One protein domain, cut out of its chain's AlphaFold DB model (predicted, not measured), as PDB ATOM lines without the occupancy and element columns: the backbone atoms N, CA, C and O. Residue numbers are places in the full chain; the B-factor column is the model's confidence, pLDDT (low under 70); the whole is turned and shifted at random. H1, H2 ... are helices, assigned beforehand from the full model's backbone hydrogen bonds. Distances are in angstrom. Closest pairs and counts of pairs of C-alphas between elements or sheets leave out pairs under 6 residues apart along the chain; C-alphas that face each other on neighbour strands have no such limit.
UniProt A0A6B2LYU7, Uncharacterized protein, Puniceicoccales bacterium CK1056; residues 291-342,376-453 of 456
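Overview. This is residues 291 to 342 and 376 to 453 of the 456 residues of an uncharacterized protein of Puniceicoccales bacterium CK1056 (UniProt A0A6B2LYU7). H4 lies at the core, between the long helix H2 on one side and H6 on another, and these three run broadly the same way as a splayed bundle. H7 crosses H4 almost at a right angle, H5 folds back along H6 as a helical hairpin, H1 packs on the outside of H2 as the other hairpin, and H3 bridges one end of H2 and the far part of H7. The printed part has 130 residues with seven named helices, H1 to H7 in chain order, and no named strand; the class is all helix, with mostly crossed helix packing. It is compact, with a radius of gyration of the C-alphas of 14.1 A, and rounded, with spans of 43 by 34 by 25 A.

Along the chain. The longest helix, H2, is residues 308 to 328, 28.6 A from first to last C-alpha, beginning at C-alpha 308 (138.658, 159.301, 163.560). Before it is H1, residues 291 to 300, 14.2 A; after it is H3, residues 331 to 341, 15.7 A. H4 is residues 383 to 396, 20.3 A, with C-alpha 383 at (148.720, 162.399, 165.870). H5, residues 398 to 410, measures 18.4 A, and H6, residues 418 to 430, 18.0 A. H7, residues 434 to 451, measures 25.6 A and ends at C-alpha 451 (166.050, 173.203, 171.972).

Arrangement. H2 touches H4 the same way at a steep tilt of 42 degrees; their closest C-alphas, Val 314 and Ala 383, are 5.3 A apart. H1 touches H2 at Ile 295 and Ala 316, 5.5 A between closest C-alphas. H2 and H6 touch only at their ends, where the C-alphas of Phe 311 and Gly 418 are closest at 5.5 A. H4 and H6 touch at a shallow tilt of 17 degrees, closest C-alphas Ala 393 and Thr 430, 6.8 A. H5 and H6 run opposite ways at 39 degrees, a steep tilt, with the C-alphas of Leu 401 and Ala 429 closest at 5.0 A. H7 is about perpendicular to H4, at 85 degrees, closest C-alphas Ile 389 and Ala 441, 5.6 A. H3 touches H7 through residues 448 to 449 of H7 alone, closest C-alphas Tyr 334 and Leu 449, 5.7 A. H1 and H7 are apart. Every O i to N i+4 pair is within hydrogen-bond range in H1, H4, H5, H6 and H7; in H2 it is 16 of 17 and in H3 6 of 7.

Size, cuts and confidence. The farthest C-alphas, Val 342 and Lys 413, are 43.4 A apart. Residues 343 to 375 are not printed, and C-alphas 342 and 376 are 11.4 A apart across this cut. Of the links printed whole, none is long. No printed residue has a pLDDT under 70.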
ATOM      1  N   GLN A 291     142.121 169.537 176.869       84.81
ATOM      2  CA  GLN A 291     142.364 168.583 175.785       84.81
ATOM      3  C   GLN A 291     141.474 167.333 175.859       84.81
ATOM      4  O   GLN A 291     140.929 166.893 174.854       84.81
ATOM      5  N   GLY A 292     141.284 166.761 177.053       85.50
ATOM      6  CA  GLY A 292     140.435 165.578 177.218       85.50
ATOM      7  C   GLY A 292     138.944 165.855 176.991       85.50
ATOM      8  O   GLY A 292     138.241 164.998 176.459       85.50
ATOM      9  N   GLN A 293     138.456 167.035 177.383       88.19
ATOM     10  CA  GLN A 293     137.072 167.467 177.140       88.19
ATOM     11  C   GLN A 293     136.866 167.792 175.661       88.19
ATOM     12  O   GLN A 293     135.887 167.347 175.070       88.19
ATOM     13  N   LEU A 294     137.837 168.467 175.050       91.75
ATOM     14  CA  LEU A 294     137.826 168.811 173.637       91.75
ATOM     15  C   LEU A 294     137.863 167.568 172.744       91.75
ATOM     16  O   LEU A 294     137.038 167.452 171.846       91.75
ATOM     17  N   ILE A 295     138.721 166.582 173.035       92.19
ATOM     18  CA  ILE A 295     138.714 165.290 172.324       92.19
ATOM     19  C   ILE A 295     137.329 164.638 172.413       92.19
ATOM     20  O   ILE A 295     136.811 164.163 171.405       92.19
ATOM     21  N   LYS A 296     136.696 164.638 173.594       92.00
ATOM     22  CA  LYS A 296     135.339 164.088 173.762       92.00
ATOM     23  C   LYS A 296     134.297 164.872 172.964       92.00
ATOM     24  O   LYS A 296     133.408 164.249 172.387       92.00
ATOM     25  N   ALA A 297     134.392 166.200 172.923       93.56
ATOM     26  CA  ALA A 297     133.510 167.040 172.118       93.56
ATOM     27  C   ALA A 297     133.670 166.710 170.625       93.56
ATOM     28  O   ALA A 297     132.690 166.364 169.967       93.56
ATOM     29  N   VAL A 298     134.902 166.667 170.111       94.69
ATOM     30  CA  VAL A 298     135.196 166.277 168.720       94.69
ATOM     31  C   VAL A 298     134.657 164.875 168.405       94.69
ATOM     32  O   VAL A 298     134.003 164.676 167.382       94.69
ATOM     33  N   GLN A 299     134.848 163.909 169.308       93.88
ATOM     34  CA  GLN A 299     134.356 162.533 169.157       93.88
ATOM     35  C   GLN A 299     132.828 162.438 169.065       93.88
ATOM     36  O   GLN A 299     132.305 161.672 168.253       93.88
ATOM     37  N   ARG A 300     132.103 163.216 169.880       93.75
ATOM     38  CA  ARG A 300     130.630 163.262 169.866       93.75
ATOM     39  C   ARG A 300     130.086 163.891 168.588       93.75
ATOM     40  O   ARG A 300     129.044 163.460 168.092       93.75
ATOM     41  N   ASN A 301     130.798 164.872 168.044       91.69
ATOM     42  CA  ASN A 301     130.411 165.532 166.809       91.69
ATOM     43  C   ASN A 301     130.624 164.602 165.600       91.69
ATOM     44  O   ASN A 301     131.629 163.892 165.446       91.69
ATOM     45  N   ARG A 302     129.624 164.556 164.712       84.19
ATOM     46  CA  ARG A 302     129.594 163.643 163.558       84.19
ATOM     47  C   ARG A 302     130.415 164.185 162.384       84.19
ATOM     48  O   ARG A 302     129.878 164.465 161.316       84.19
ATOM     49  N   ILE A 303     131.731 164.262 162.556       91.69
ATOM     50  CA  ILE A 303     132.663 164.611 161.478       91.69
ATOM     51  C   ILE A 303     132.766 163.446 160.482       91.69
ATOM     52  O   ILE A 303     132.976 162.289 160.870       91.69
ATOM     53  N   ARG A 304     132.614 163.745 159.185       93.62
ATOM     54  CA  ARG A 304     132.620 162.779 158.072       93.62
ATOM     55  C   ARG A 304     134.044 162.367 157.674       93.62
ATOM     56  O   ARG A 304     134.446 162.502 156.525       93.62
ATOM     57  N   VAL A 305     134.784 161.808 158.624       95.50
ATOM     58  CA  VAL A 305     136.145 161.285 158.437       95.50
ATOM     59  C   VAL A 305     136.195 159.790 158.781       95.50
ATOM     60  O   VAL A 305     135.433 159.338 159.639       95.50
ATOM     61  N   SER A 306     137.020 158.999 158.084       95.12
ATOM     62  CA  SER A 306     137.156 157.544 158.303       95.12
ATOM     63  C   SER A 306     138.094 157.159 159.455       95.12
ATOM     64  O   SER A 306     137.794 156.248 160.217       95.12
ATOM     65  N   ASP A 307     139.207 157.863 159.606       96.31
ATOM     66  CA  ASP A 307     140.331 157.623 160.526       96.31
ATOM     67  C   ASP A 307     140.224 158.509 161.779       96.31
ATOM     68  O   ASP A 307     141.152 159.214 162.176       96.31
ATOM     69  N   ARG A 308     139.045 158.461 162.411       94.44
ATOM     70  CA  ARG A 308     138.658 159.301 163.560       94.44
ATOM     71  C   ARG A 308     139.623 159.215 164.745       94.44
ATOM     72  O   ARG A 308     139.851 160.220 165.401       94.44
ATOM     73  N   GLU A 309     140.227 158.055 165.011       94.56
ATOM     74  CA  GLU A 309     141.174 157.908 166.129       94.56
ATOM     75  C   GLU A 309     142.389 158.840 165.997       94.56
ATOM     76  O   GLU A 309     142.825 159.442 166.982       94.56
ATOM     77  N   TRP A 310     142.916 158.974 164.777       96.50
ATOM     78  CA  TRP A 310     144.009 159.890 164.471       96.50
ATOM     79  C   TRP A 310     143.482 161.324 164.362       96.50
ATOM     80  O   TRP A 310     143.976 162.216 165.054       96.50
ATOM     81  N   PHE A 311     142.439 161.534 163.554       97.31
ATOM     82  CA  PHE A 311     141.942 162.866 163.210       97.31
ATOM     83  C   PHE A 311     141.412 163.642 164.420       97.31
ATOM     84  O   PHE A 311     141.765 164.807 164.597       97.31
ATOM     85  N   ASP A 312     140.629 163.003 165.291       96.38
ATOM     86  CA  ASP A 312     140.006 163.681 166.433       96.38
ATOM     87  C   ASP A 312     141.067 164.206 167.411       96.38
ATOM     88  O   ASP A 312     140.922 165.289 167.980       96.38
ATOM     89  N   ARG A 313     142.177 163.469 167.571       95.94
ATOM     90  CA  ARG A 313     143.319 163.903 168.388       95.94
ATOM     91  C   ARG A 313     144.059 165.072 167.744       95.94
ATOM     92  O   ARG A 313     144.429 166.003 168.455       95.94
ATOM     93  N   VAL A 314     144.282 165.020 166.430       96.94
ATOM     94  CA  VAL A 314     144.960 166.088 165.678       96.94
ATOM     95  C   VAL A 314     144.159 167.384 165.746       96.94
ATOM     96  O   VAL A 314     144.714 168.412 166.124       96.94
ATOM     97  N   LEU A 315     142.856 167.324 165.464       97.00
ATOM     98  CA  LEU A 315     141.982 168.493 165.489       97.00
ATOM     99  C   LEU A 315     141.888 169.095 166.894       97.00
ATOM    100  O   LEU A 315     142.089 170.293 167.058       97.00
ATOM    101  N   ALA A 316     141.668 168.271 167.923       95.75
ATOM    102  CA  ALA A 316     141.626 168.766 169.295       95.75
ATOM    103  C   ALA A 316     142.957 169.420 169.711       95.75
ATOM    104  O   ALA A 316     142.955 170.507 170.277       95.75
ATOM    105  N   ASN A 317     144.101 168.790 169.405       95.00
ATOM    106  CA  ASN A 317     145.410 169.378 169.706       95.00
ATOM    107  C   ASN A 317     145.602 170.721 168.988       95.00
ATOM    108  O   ASN A 317     146.047 171.670 169.618       95.00
ATOM    109  N   PHE A 318     145.242 170.806 167.705       96.81
ATOM    110  CA  PHE A 318     145.359 172.032 166.916       96.81
ATOM    111  C   PHE A 318     144.561 173.188 167.531       96.81
ATOM    112  O   PHE A 318     145.129 174.245 167.798       96.81
ATOM    113  N   LEU A 319     143.274 172.981 167.829       96.44
ATOM    114  CA  LEU A 319     142.429 174.026 168.419       96.44
ATOM    115  C   LEU A 319     142.940 174.443 169.809       96.44
ATOM    116  O   LEU A 319     143.029 175.632 170.110       96.44
ATOM    117  N   ASN A 320     143.352 173.479 170.637       95.06
ATOM    118  CA  ASN A 320     143.945 173.772 171.940       95.06
ATOM    119  C   ASN A 320     145.275 174.544 171.815       95.06
ATOM    120  O   ASN A 320     145.547 175.431 172.626       95.06
ATOM    121  N   ASP A 321     146.106 174.231 170.820       95.44
ATOM    122  CA  ASP A 321     147.384 174.907 170.578       95.44
ATOM    123  C   ASP A 321     147.189 176.350 170.102       95.44
ATOM    124  O   ASP A 321     147.893 177.236 170.586       95.44
ATOM    125  N   VAL A 322     146.200 176.613 169.240       96.44
ATOM    126  CA  VAL A 322     145.832 177.975 168.805       96.44
ATOM    127  C   VAL A 322     145.536 178.868 170.013       96.44
ATOM    128  O   VAL A 322     146.127 179.944 170.155       96.44
ATOM    129  N   ILE A 323     144.695 178.399 170.938       95.38
ATOM    130  CA  ILE A 323     144.368 179.154 172.157       95.38
ATOM    131  C   ILE A 323     145.560 179.192 173.128       95.38
ATOM    132  O   ILE A 323     145.829 180.219 173.751       95.38
ATOM    133  N   THR A 324     146.354 178.121 173.214       93.19
ATOM    134  CA  THR A 324     147.588 178.116 174.022       93.19
ATOM    135  C   THR A 324     148.570 179.187 173.561       93.19
ATOM    136  O   THR A 324     149.122 179.896 174.401       93.19
ATOM    137  N   ILE A 325     148.738 179.378 172.252       94.62
ATOM    138  CA  ILE A 325     149.588 180.438 171.704       94.62
ATOM    139  C   ILE A 325     149.059 181.816 172.101       94.62
ATOM    140  O   ILE A 325     149.857 182.648 172.533       94.62
ATOM    141  N   LYS A 326     147.739 182.042 172.024       94.06
ATOM    142  CA  LYS A 326     147.107 183.317 172.407       94.06
ATOM    143  C   LYS A 326     147.409 183.706 173.858       94.06
ATOM    144  O   LYS A 326     147.752 184.854 174.116       94.06
ATOM    145  N   TYR A 327     147.311 182.761 174.795       90.25
ATOM    146  CA  TYR A 327     147.419 183.058 176.232       90.25
ATOM    147  C   TYR A 327     148.804 182.841 176.843       90.25
ATOM    148  O   TYR A 327     149.126 183.444 177.864       90.25
ATOM    149  N   ARG A 328     149.606 181.931 176.285       88.69
ATOM    150  CA  ARG A 328     150.866 181.470 176.900       88.69
ATOM    151  C   ARG A 328     152.057 181.501 175.947       88.69
ATOM    152  O   ARG A 328     153.186 181.277 176.377       88.69
ATOM    153  N   GLY A 329     151.818 181.793 174.671       92.50
ATOM    154  CA  GLY A 329     152.835 181.764 173.631       92.50
ATOM    155  C   GLY A 329     153.208 180.348 173.186       92.50
ATOM    156  O   GLY A 329     152.884 179.345 173.818       92.50
ATOM    157  N   VAL A 330     153.919 180.269 172.061       93.94
ATOM    158  CA  VAL A 330     154.307 178.994 171.435       93.94
ATOM    159  C   VAL A 330     155.280 178.174 172.291       93.94
ATOM    160  O   VAL A 330     155.213 176.948 172.301       93.94
ATOM    161  N   ASN A 331     156.152 178.841 173.050       93.88
ATOM    162  CA  ASN A 331     157.171 178.184 173.872       93.88
ATOM    163  C   ASN A 331     156.558 177.244 174.917       93.88
ATOM    164  O   ASN A 331     157.150 176.218 175.226       93.88
ATOM    165  N   GLU A 332     155.357 177.553 175.411       90.00
ATOM    166  CA  GLU A 332     154.616 176.691 176.336       90.00
ATOM    167  C   GLU A 332     154.303 175.314 175.729       90.00
ATOM    168  O   GLU A 332     154.342 174.309 176.437       90.00
ATOM    169  N   ILE A 333     154.009 175.245 174.425       91.88
ATOM    170  CA  ILE A 333     153.702 173.985 173.735       91.88
ATOM    171  C   ILE A 333     154.949 173.097 173.684       91.88
ATOM    172  O   ILE A 333     154.869 171.911 174.013       91.88
ATOM    173  N   TYR A 334     156.094 173.675 173.311       92.81
ATOM    174  CA  TYR A 334     157.373 172.964 173.244       92.81
ATOM    175  C   TYR A 334     157.862 172.534 174.629       92.81
ATOM    176  O   TYR A 334     158.207 171.367 174.822       92.81
ATOM    177  N   ASP A 335     157.813 173.446 175.603       86.88
ATOM    178  CA  ASP A 335     158.202 173.177 176.986       86.88
ATOM    179  C   ASP A 335     157.356 172.048 177.589       86.88
ATOM    180  O   ASP A 335     157.896 171.074 178.111       86.88
ATOM    181  N   LEU A 336     156.026 172.107 177.447       84.69
ATOM    182  CA  LEU A 336     155.141 171.056 177.951       84.69
ATOM    183  C   LEU A 336     155.389 169.708 177.261       84.69
ATOM    184  O   LEU A 336     155.385 168.676 177.936       84.69
ATOM    185  N   ALA A 337     155.611 169.700 175.944       87.81
ATOM    186  CA  ALA A 337     155.892 168.476 175.200       87.81
ATOM    187  C   ALA A 337     157.186 167.803 175.677       87.81
ATOM    188  O   ALA A 337     157.187 166.597 175.929       87.81
ATOM    189  N   MET A 338     158.267 168.569 175.853       86.56
ATOM    190  CA  MET A 338     159.546 168.035 176.336       86.56
ATOM    191  C   MET A 338     159.480 167.620 177.796       86.56
ATOM    192  O   MET A 338     159.972 166.554 178.164       86.56
ATOM    193  N   LEU A 339     158.769 168.384 178.615       79.06
ATOM    194  CA  LEU A 339     158.565 168.060 180.016       79.06
ATOM    195  C   LEU A 339     157.806 166.740 180.224       79.06
ATOM    196  O   LEU A 339     158.095 166.010 181.171       79.06
ATOM    197  N   GLN A 340     156.881 166.386 179.327       78.69
ATOM    198  CA  GLN A 340     156.208 165.078 179.326       78.69
ATOM    199  C   GLN A 340     157.136 163.915 178.938       78.69
ATOM    200  O   GLN A 340     156.826 162.766 179.255       78.69
ATOM    201  N   LYS A 341     158.266 164.187 178.269       79.94
ATOM    202  CA  LYS A 341     159.299 163.183 177.961       79.94
ATOM    203  C   LYS A 341     160.300 162.995 179.105       79.94
ATOM    204  O   LYS A 341     161.051 162.020 179.072       79.94
ATOM    205  N   VAL A 342     160.322 163.887 180.100       73.62
ATOM    206  CA  VAL A 342     161.183 163.766 181.283       73.62
ATOM    207  C   VAL A 342     160.583 162.741 182.249       73.62
ATOM    208  O   VAL A 342     159.539 163.013 182.849       73.62
ATOM    209  N   VAL A 376     161.737 162.589 170.617       90.31
ATOM    210  CA  VAL A 376     160.870 163.516 169.875       90.31
ATOM    211  C   VAL A 376     160.157 162.742 168.764       90.31
ATOM    212  O   VAL A 376     160.746 161.874 168.128       90.31
ATOM    213  N   ASN A 377     158.872 163.029 168.547       88.25
ATOM    214  CA  ASN A 377     158.089 162.408 167.482       88.25
ATOM    215  C   ASN A 377     157.422 163.480 166.617       88.25
ATOM    216  O   ASN A 377     156.434 164.086 167.027       88.25
ATOM    217  N   VAL A 378     157.950 163.661 165.408       93.81
ATOM    218  CA  VAL A 378     157.419 164.571 164.377       93.81
ATOM    219  C   VAL A 378     156.788 163.822 163.196       93.81
ATOM    220  O   VAL A 378     156.432 164.420 162.189       93.81
ATOM    221  N   ASN A 379     156.583 162.506 163.309       95.88
ATOM    222  CA  ASN A 379     155.995 161.712 162.230       95.88
ATOM    223  C   ASN A 379     154.511 162.062 162.023       95.88
ATOM    224  O   ASN A 379     153.677 161.747 162.873       95.88
ATOM    225  N   PHE A 380     154.162 162.623 160.859       97.00
ATOM    226  CA  PHE A 380     152.785 162.987 160.486       97.00
ATOM    227  C   PHE A 380     151.774 161.838 160.623       97.00
ATOM    228  O   PHE A 380     150.601 162.044 160.936       97.00
ATOM    229  N   ASN A 381     152.203 160.589 160.428       95.88
ATOM    230  CA  ASN A 381     151.307 159.442 160.564       95.88
ATOM    231  C   ASN A 381     150.850 159.187 162.004       95.88
ATOM    232  O   ASN A 381     149.878 158.453 162.198       95.88
ATOM    233  N   GLN A 382     151.518 159.805 162.975       94.88
ATOM    234  CA  GLN A 382     151.158 159.836 164.385       94.88
ATOM    235  C   GLN A 382     150.499 161.181 164.713       94.88
ATOM    236  O   GLN A 382     150.925 162.228 164.231       94.88
ATOM    237  N   ALA A 383     149.465 161.175 165.556       94.06
ATOM    238  CA  ALA A 383     148.720 162.399 165.870       94.06
ATOM    239  C   ALA A 383     149.591 163.483 166.540       94.06
ATOM    240  O   ALA A 383     149.363 164.672 166.335       94.06
ATOM    241  N   GLU A 384     150.600 163.078 167.323       91.31
ATOM    242  CA  GLU A 384     151.565 163.995 167.951       91.31
ATOM    243  C   GLU A 384     152.472 164.674 166.913       91.31
ATOM    244  O   GLU A 384     152.679 165.878 166.994       91.31
ATOM    245  N   GLY A 385     152.942 163.950 165.893       95.38
ATOM    246  CA  GLY A 385     153.757 164.551 164.835       95.38
ATOM    247  C   GLY A 385     152.948 165.473 163.924       95.38
ATOM    248  O   GLY A 385     153.361 166.597 163.643       95.38
ATOM    249  N   ALA A 386     151.736 165.056 163.543       97.31
ATOM    250  CA  ALA A 386     150.819 165.890 162.764       97.31
ATOM    251  C   ALA A 386     150.435 167.198 163.473       97.31
ATOM    252  O   ALA A 386     150.328 168.236 162.820       97.31
ATOM    253  N   ARG A 387     150.281 167.165 164.804       95.50
ATOM    254  CA  ARG A 387     150.092 168.366 165.631       95.50
ATOM    255  C   ARG A 387     151.211 169.383 165.397       95.50
ATOM    256  O   ARG A 387     150.911 170.545 165.155       95.50
ATOM    257  N   PHE A 388     152.477 168.966 165.447       97.38
ATOM    258  CA  PHE A 388     153.605 169.889 165.272       97.38
ATOM    259  C   PHE A 388     153.717 170.433 163.845       97.38
ATOM    260  O   PHE A 388     154.080 171.591 163.655       97.38
ATOM    261  N   ILE A 389     153.335 169.647 162.840       98.25
ATOM    262  CA  ILE A 389     153.287 170.121 161.450       98.25
ATOM    263  C   ILE A 389     152.194 171.186 161.270       98.25
ATOM    264  O   ILE A 389     152.439 172.222 160.656       98.25
ATOM    265  N   LEU A 390     151.006 170.979 161.850       98.00
ATOM    266  CA  LEU A 390     149.953 172.002 161.869       98.00
ATOM    267  C   LEU A 390     150.360 173.239 162.678       98.00
ATOM    268  O   LEU A 390     150.019 174.355 162.292       98.00
ATOM    269  N   LEU A 391     151.111 173.057 163.768       97.62
ATOM    270  CA  LEU A 391     151.678 174.158 164.543       97.62
ATOM    271  C   LEU A 391     152.637 175.003 163.693       97.62
ATOM    272  O   LEU A 391     152.555 176.230 163.740       97.62
ATOM    273  N   ASP A 392     153.515 174.381 162.899       98.00
ATOM    274  CA  ASP A 392     154.390 175.105 161.966       98.00
ATOM    275  C   ASP A 392     153.573 175.929 160.962       98.00
ATOM    276  O   ASP A 392     153.818 177.128 160.799       98.00
ATOM    277  N   ALA A 393     152.554 175.312 160.357       98.06
ATOM    278  CA  ALA A 393     151.698 175.969 159.374       98.06
ATOM    279  C   ALA A 393     150.949 177.150 159.994       98.06
ATOM    280  O   ALA A 393     150.914 178.233 159.410       98.06
ATOM    281  N   TYR A 394     150.420 176.974 161.206       98.25
ATOM    282  CA  TYR A 394     149.700 178.019 161.926       98.25
ATOM    283  C   TYR A 394     150.608 179.206 162.242       98.25
ATOM    284  O   TYR A 394     150.220 180.356 162.068       98.25
ATOM    285  N   ARG A 395     151.850 178.948 162.657       96.88
ATOM    286  CA  ARG A 395     152.810 180.015 162.968       96.88
ATOM    287  C   ARG A 395     153.186 180.859 161.751       96.88
ATOM    288  O   ARG A 395     153.537 182.023 161.923       96.88
ATOM    289  N   ARG A 396     153.152 180.283 160.548       96.56
ATOM    290  CA  ARG A 396     153.476 180.983 159.293       96.56
ATOM    291  C   ARG A 396     152.250 181.619 158.639       96.56
ATOM    292  O   ARG A 396     152.376 182.666 158.010       96.56
ATOM    293  N   HIS A 397     151.085 180.990 158.786       97.12
ATOM    294  CA  HIS A 397     149.850 181.338 158.081       97.12
ATOM    295  C   HIS A 397     148.623 181.220 159.011       97.12
ATOM    296  O   HIS A 397     147.738 180.408 158.737       97.12
ATOM    297  N   PRO A 398     148.539 181.993 160.111       94.94
ATOM    298  CA  PRO A 398     147.571 181.744 161.184       94.94
ATOM    299  C   PRO A 398     146.116 181.839 160.719       94.94
ATOM    300  O   PRO A 398     145.381 180.852 160.791       94.94
ATOM    301  N   ASP A 399     145.718 182.994 160.178       95.06
ATOM    302  CA  ASP A 399     144.336 183.240 159.753       95.06
ATOM    303  C   ASP A 399     143.949 182.343 158.577       95.06
ATOM    304  O   ASP A 399     142.894 181.707 158.585       95.06
ATOM    305  N   ARG A 400     144.851 182.220 157.593       97.50
ATOM    306  CA  ARG A 400     144.616 181.421 156.387       97.50
ATOM    307  C   ARG A 400     144.460 179.936 156.702       97.50
ATOM    308  O   ARG A 400     143.595 179.286 156.125       97.50
ATOM    309  N   LEU A 401     145.273 179.385 157.607       97.88
ATOM    310  CA  LEU A 401     145.162 177.980 157.993       97.88
ATOM    311  C   LEU A 401     143.838 177.702 158.709       97.88
ATOM    312  O   LEU A 401     143.184 176.708 158.394       97.88
ATOM    313  N   ILE A 402     143.436 178.569 159.647       97.50
ATOM    314  CA  ILE A 402     142.154 178.435 160.355       97.50
ATOM    315  C   ILE A 402     140.991 178.478 159.360       97.50
ATOM    316  O   ILE A 402     140.124 177.605 159.409       97.50
ATOM    317  N   GLU A 403     140.984 179.460 158.458       97.62
ATOM    318  CA  GLU A 403     139.949 179.634 157.438       97.62
ATOM    319  C   GLU A 403     139.830 178.393 156.544       97.62
ATOM    320  O   GLU A 403     138.769 177.770 156.504       97.62
ATOM    321  N   VAL A 404     140.927 177.969 155.909       98.00
ATOM    322  CA  VAL A 404     140.941 176.810 154.998       98.00
ATOM    323  C   VAL A 404     140.500 175.535 155.712       98.00
ATOM    324  O   VAL A 404     139.719 174.748 155.169       98.00
ATOM    325  N   PHE A 405     140.985 175.304 156.934       97.81
ATOM    326  CA  PHE A 405     140.626 174.104 157.682       97.81
ATOM    327  C   PHE A 405     139.134 174.109 158.032       97.81
ATOM    328  O   PHE A 405     138.433 173.124 157.780       97.81
ATOM    329  N   ARG A 406     138.627 175.238 158.532       95.88
ATOM    330  CA  ARG A 406     137.208 175.421 158.842       95.88
ATOM    331  C   ARG A 406     136.331 175.200 157.610       95.88
ATOM    332  O   ARG A 406     135.373 174.432 157.668       95.88
ATOM    333  N   GLU A 407     136.666 175.832 156.489       96.12
ATOM    334  CA  GLU A 407     135.916 175.713 155.238       96.12
ATOM    335  C   GLU A 407     135.871 174.274 154.730       96.12
ATOM    336  O   GLU A 407     134.792 173.766 154.411       96.12
ATOM    337  N   LYS A 408     137.017 173.584 154.677       95.31
ATOM    338  CA  LYS A 408     137.054 172.192 154.213       95.31
ATOM    339  C   LYS A 408     136.239 171.276 155.115       95.31
ATOM    340  O   LYS A 408     135.503 170.438 154.596       95.31
ATOM    341  N   LEU A 409     136.332 171.451 156.434       94.06
ATOM    342  CA  LEU A 409     135.579 170.652 157.399       94.06
ATOM    343  C   LEU A 409     134.062 170.864 157.247       94.06
ATOM    344  O   LEU A 409     133.312 169.890 157.140       94.06
ATOM    345  N   ASN A 410     133.620 172.122 157.159       90.25
ATOM    346  CA  ASN A 410     132.203 172.486 157.030       90.25
ATOM    347  C   ASN A 410     131.601 172.049 155.682       90.25
ATOM    348  O   ASN A 410     130.412 171.737 155.597       90.25
ATOM    349  N   ASN A 411     132.420 171.957 154.631       91.94
ATOM    350  CA  ASN A 411     131.985 171.572 153.288       91.94
ATOM    351  C   ASN A 411     132.030 170.055 153.007       91.94
ATOM    352  O   ASN A 411     131.763 169.627 151.876       91.94
ATOM    353  N   LEU A 412     132.321 169.206 154.004       92.12
ATOM    354  CA  LEU A 412     132.379 167.751 153.819       92.12
ATOM    355  C   LEU A 412     131.010 167.146 153.455       92.12
ATOM    356  O   LEU A 412     130.167 166.831 154.299       92.12
ATOM    357  N   LYS A 413     130.798 166.874 152.164       89.94
ATOM    358  CA  LYS A 413     129.585 166.194 151.664       89.94
ATOM    359  C   LYS A 413     129.649 164.667 151.770       89.94
ATOM    360  O   LYS A 413     128.608 164.018 151.845       89.94
ATOM    361  N   LYS A 414     130.850 164.088 151.772       92.00
ATOM    362  CA  LYS A 414     131.099 162.637 151.807       92.00
ATOM    363  C   LYS A 414     132.157 162.311 152.856       92.00
ATOM    364  O   LYS A 414     132.859 163.203 153.318       92.00
ATOM    365  N   ARG A 415     132.243 161.034 153.244       94.12
ATOM    366  CA  ARG A 415     133.284 160.563 154.162       94.12
ATOM    367  C   ARG A 415     134.637 160.554 153.447       94.12
ATOM    368  O   ARG A 415     134.728 159.969 152.371       94.12
ATOM    369  N   VAL A 416     135.648 161.184 154.044       95.94
ATOM    370  CA  VAL A 416     137.020 161.282 153.508       95.94
ATOM    371  C   VAL A 416     138.053 160.766 154.513       95.94
ATOM    372  O   VAL A 416     137.733 160.557 155.684       95.94
ATOM    373  N   SER A 417     139.289 160.567 154.058       97.25
ATOM    374  CA  SER A 417     140.430 160.362 154.954       97.25
ATOM    375  C   SER A 417     140.780 161.684 155.640       97.25
ATOM    376  O   SER A 417     140.934 162.707 154.982       97.25
ATOM    377  N   GLY A 418     140.892 161.669 156.961       96.38
ATOM    378  CA  GLY A 418     141.280 162.793 157.799       96.38
ATOM    379  C   GLY A 418     142.728 163.182 157.560       96.38
ATOM    380  O   GLY A 418     143.025 164.369 157.480       96.38
ATOM    381  N   LYS A 419     143.614 162.200 157.365       97.75
ATOM    382  CA  LYS A 419     144.990 162.455 156.913       97.75
ATOM    383  C   LYS A 419     145.030 163.206 155.585       97.75
ATOM    384  O   LYS A 419     145.744 164.197 155.486       97.75
ATOM    385  N   GLU A 420     144.244 162.776 154.598       97.38
ATOM    386  CA  GLU A 420     144.191 163.453 153.292       97.38
ATOM    387  C   GLU A 420     143.549 164.840 153.401       97.38
ATOM    388  O   GLU A 420     144.072 165.798 152.847       97.38
ATOM    389  N   LEU A 421     142.497 164.987 154.211       97.81
ATOM    390  CA  LEU A 421     141.901 166.290 154.513       97.81
ATOM    391  C   LEU A 421     142.939 167.260 155.093       97.81
ATOM    392  O   LEU A 421     143.059 168.385 154.618       97.81
ATOM    393  N   VAL A 422     143.711 166.834 156.098       98.06
ATOM    394  CA  VAL A 422     144.768 167.664 156.697       98.06
ATOM    395  C   VAL A 422     145.856 167.986 155.673       98.06
ATOM    396  O   VAL A 422     146.340 169.116 155.640       98.06
ATOM    397  N   LYS A 423     146.217 167.043 154.799       98.44
ATOM    398  CA  LYS A 423     147.167 167.303 153.712       98.44
ATOM    399  C   LYS A 423     146.661 168.369 152.738       98.44
ATOM    400  O   LYS A 423     147.406 169.286 152.398       98.44
ATOM    401  N   GLU A 424     145.399 168.287 152.328       97.88
ATOM    402  CA  GLU A 424     144.768 169.299 151.478       97.88
ATOM    403  C   GLU A 424     144.735 170.673 152.157       97.88
ATOM    404  O   GLU A 424     145.014 171.679 151.507       97.88
ATOM    405  N   VAL A 425     144.418 170.720 153.458       98.19
ATOM    406  CA  VAL A 425     144.466 171.953 154.262       98.19
ATOM    407  C   VAL A 425     145.868 172.555 154.239       98.19
ATOM    408  O   VAL A 425     146.018 173.736 153.941       98.19
ATOM    409  N   LEU A 426     146.897 171.752 154.525       98.38
ATOM    410  CA  LEU A 426     148.288 172.206 154.542       98.38
ATOM    411  C   LEU A 426     148.722 172.736 153.172       98.38
ATOM    412  O   LEU A 426     149.307 173.815 153.092       98.38
ATOM    413  N   GLN A 427     148.412 172.017 152.093       98.31
ATOM    414  CA  GLN A 427     148.761 172.440 150.738       98.31
ATOM    415  C   GLN A 427     148.105 173.771 150.367       98.31
ATOM    416  O   GLN A 427     148.765 174.668 149.846       98.31
ATOM    417  N   GLU A 428     146.810 173.911 150.641       97.94
ATOM    418  CA  GLU A 428     146.050 175.106 150.278       97.94
ATOM    419  C   GLU A 428     146.396 176.317 151.155       97.94
ATOM    420  O   GLU A 428     146.463 177.440 150.657       97.94
ATOM    421  N   ALA A 429     146.650 176.105 152.449       97.50
ATOM    422  CA  ALA A 429     147.004 177.184 153.366       97.50
ATOM    423  C   ALA A 429     148.436 177.697 153.155       97.50
ATOM    424  O   ALA A 429     148.681 178.893 153.302       97.50
ATOM    425  N   THR A 430     149.376 176.808 152.820       96.81
ATOM    426  CA  THR A 430     150.803 177.153 152.687       96.81
ATOM    427  C   THR A 430     151.216 177.467 151.248       96.81
ATOM    428  O   THR A 430     152.222 178.140 151.035       96.81
ATOM    429  N   GLY A 431     150.474 176.973 150.251       95.94
ATOM    430  CA  GLY A 431     150.824 177.082 148.833       95.94
ATOM    431  C   GLY A 431     151.969 176.164 148.382       95.94
ATOM    432  O   GLY A 431     152.395 176.250 147.230       95.94
ATOM    433  N   TYR A 432     152.474 175.282 149.253       95.44
ATOM    434  CA  TYR A 432     153.558 174.346 148.940       95.44
ATOM    435  C   TYR A 432     153.036 172.927 148.680       95.44
ATOM    436  O   TYR A 432     152.042 172.523 149.283       95.44
ATOM    437  N   PRO A 433     153.726 172.122 147.844       97.62
ATOM    438  CA  PRO A 433     153.449 170.692 147.739       97.62
ATOM    439  C   PRO A 433     153.497 170.027 149.117       97.62
ATOM    440  O   PRO A 433     154.494 170.154 149.832       97.62
ATOM    441  N   VAL A 434     152.427 169.319 149.487       97.50
ATOM    442  CA  VAL A 434     152.220 168.893 150.878       97.50
ATOM    443  C   VAL A 434     153.314 167.981 151.422       97.50
ATOM    444  O   VAL A 434     153.743 168.173 152.554       97.50
ATOM    445  N   GLU A 435     153.805 167.027 150.631       97.75
ATOM    446  CA  GLU A 435     154.830 166.082 151.095       97.75
ATOM    447  C   GLU A 435     156.149 166.807 151.406       97.75
ATOM    448  O   GLU A 435     156.752 166.579 152.451       97.75
ATOM    449  N   LEU A 436     156.531 167.773 150.561       97.19
ATOM    450  CA  LEU A 436     157.709 168.617 150.786       97.19
ATOM    451  C   LEU A 436     157.523 169.537 151.999       97.19
ATOM    452  O   LEU A 436     158.476 169.809 152.731       97.19
ATOM    453  N   TYR A 437     156.306 170.049 152.202       98.12
ATOM    454  CA  TYR A 437     155.999 170.868 153.369       98.12
ATOM    455  C   TYR A 437     156.087 170.049 154.662       98.12
ATOM    456  O   TYR A 437     156.740 170.488 155.605       98.12
ATOM    457  N   ILE A 438     155.484 168.856 154.696       98.31
ATOM    458  CA  ILE A 438     155.521 167.936 155.843       98.31
ATOM    459  C   ILE A 438     156.965 167.590 156.213       98.31
ATOM    460  O   ILE A 438     157.310 167.662 157.391       98.31
ATOM    461  N   GLU A 439     157.800 167.247 155.232       97.62
ATOM    462  CA  GLU A 439     159.216 166.928 155.440       97.62
ATOM    463  C   GLU A 439     159.955 168.098 156.108       97.62
ATOM    464  O   GLU A 439     160.463 167.962 157.221       97.62
ATOM    465  N   LYS A 440     159.904 169.290 155.500       97.62
ATOM    466  CA  LYS A 440     160.583 170.484 156.027       97.62
ATOM    467  C   LYS A 440     160.043 170.935 157.380       97.62
ATOM    468  O   LYS A 440     160.809 171.349 158.248       97.62
ATOM    469  N   ALA A 441     158.725 170.888 157.569       97.69
ATOM    470  CA  ALA A 441     158.109 171.224 158.845       97.69
ATOM    471  C   ALA A 441     158.549 170.236 159.933       97.69
ATOM    472  O   ALA A 441     158.842 170.662 161.044       97.69
ATOM    473  N   SER A 442     158.665 168.944 159.614       97.31
ATOM    474  CA  SER A 442     159.141 167.930 160.562       97.31
ATOM    475  C   SER A 442     160.568 168.225 161.029       97.31
ATOM    476  O   SER A 442     160.799 168.263 162.234       97.31
ATOM    477  N   GLU A 443     161.486 168.530 160.105       97.06
ATOM    478  CA  GLU A 443     162.874 168.897 160.431       97.06
ATOM    479  C   GLU A 443     162.948 170.136 161.338       97.06
ATOM    480  O   GLU A 443     163.650 170.144 162.351       97.06
ATOM    481  N   VAL A 444     162.191 171.186 161.000       96.69
ATOM    482  CA  VAL A 444     162.149 172.428 161.787       96.69
ATOM    483  C   VAL A 444     161.587 172.172 163.183       96.69
ATOM    484  O   VAL A 444     162.144 172.648 164.173       96.69
ATOM    485  N   GLN A 445     160.483 171.432 163.285       97.19
ATOM    486  CA  GLN A 445     159.837 171.165 164.569       97.19
ATOM    487  C   GLN A 445     160.673 170.232 165.445       97.19
ATOM    488  O   GLN A 445     160.701 170.429 166.658       97.19
ATOM    489  N   GLU A 446     161.393 169.272 164.863       96.44
ATOM    490  CA  GLU A 446     162.328 168.417 165.598       96.44
ATOM    491  C   GLU A 446     163.456 169.248 166.216       96.44
ATOM    492  O   GLU A 446     163.667 169.186 167.427       96.44
ATOM    493  N   GLN A 447     164.101 170.113 165.426       95.44
ATOM    494  CA  GLN A 447     165.141 171.017 165.927       95.44
ATOM    495  C   GLN A 447     164.624 171.946 167.029       95.44
ATOM    496  O   GLN A 447     165.316 172.167 168.023       95.44
ATOM    497  N   LEU A 448     163.415 172.491 166.872       94.75
ATOM    498  CA  LEU A 448     162.801 173.344 167.887       94.75
ATOM    499  C   LEU A 448     162.501 172.567 169.167       94.75
ATOM    500  O   LEU A 448     162.848 173.038 170.241       94.75
ATOM    501  N   LEU A 449     161.908 171.376 169.084       94.56
ATOM    502  CA  LEU A 449     161.629 170.549 170.261       94.56
ATOM    503  C   LEU A 449     162.915 170.188 171.012       94.56
ATOM    504  O   LEU A 449     162.953 170.292 172.237       94.56
ATOM    505  N   GLU A 450     163.987 169.857 170.294       93.81
ATOM    506  CA  GLU A 450     165.295 169.566 170.890       93.81
ATOM    507  C   GLU A 450     165.900 170.766 171.640       93.81
ATOM    508  O   GLU A 450     166.553 170.580 172.667       93.81
ATOM    509  N   GLN A 451     165.627 172.008 171.220       94.00
ATOM    510  CA  GLN A 451     166.050 173.203 171.972       94.00
ATOM    511  C   GLN A 451     165.382 173.310 173.351       94.00
ATOM    512  O   GLN A 451     165.959 173.898 174.266       94.00
ATOM    513  N   PHE A 452     164.187 172.736 173.508       90.19
ATOM    514  CA  PHE A 452     163.446 172.688 174.772       90.19
ATOM    515  C   PHE A 452     163.721 171.410 175.572       90.19
ATOM    516  O   PHE A 452     163.138 171.221 176.644       90.19
ATOM    517  N   ARG A 453     164.593 170.514 175.088       85.75
ATOM    518  CA  ARG A 453     164.950 169.303 175.828       85.75
ATOM    519  C   ARG A 453     165.628 169.693 177.142       85.75
ATOM    520  O   ARG A 453     166.568 170.489 177.180       85.75
TER     521      ARG A 453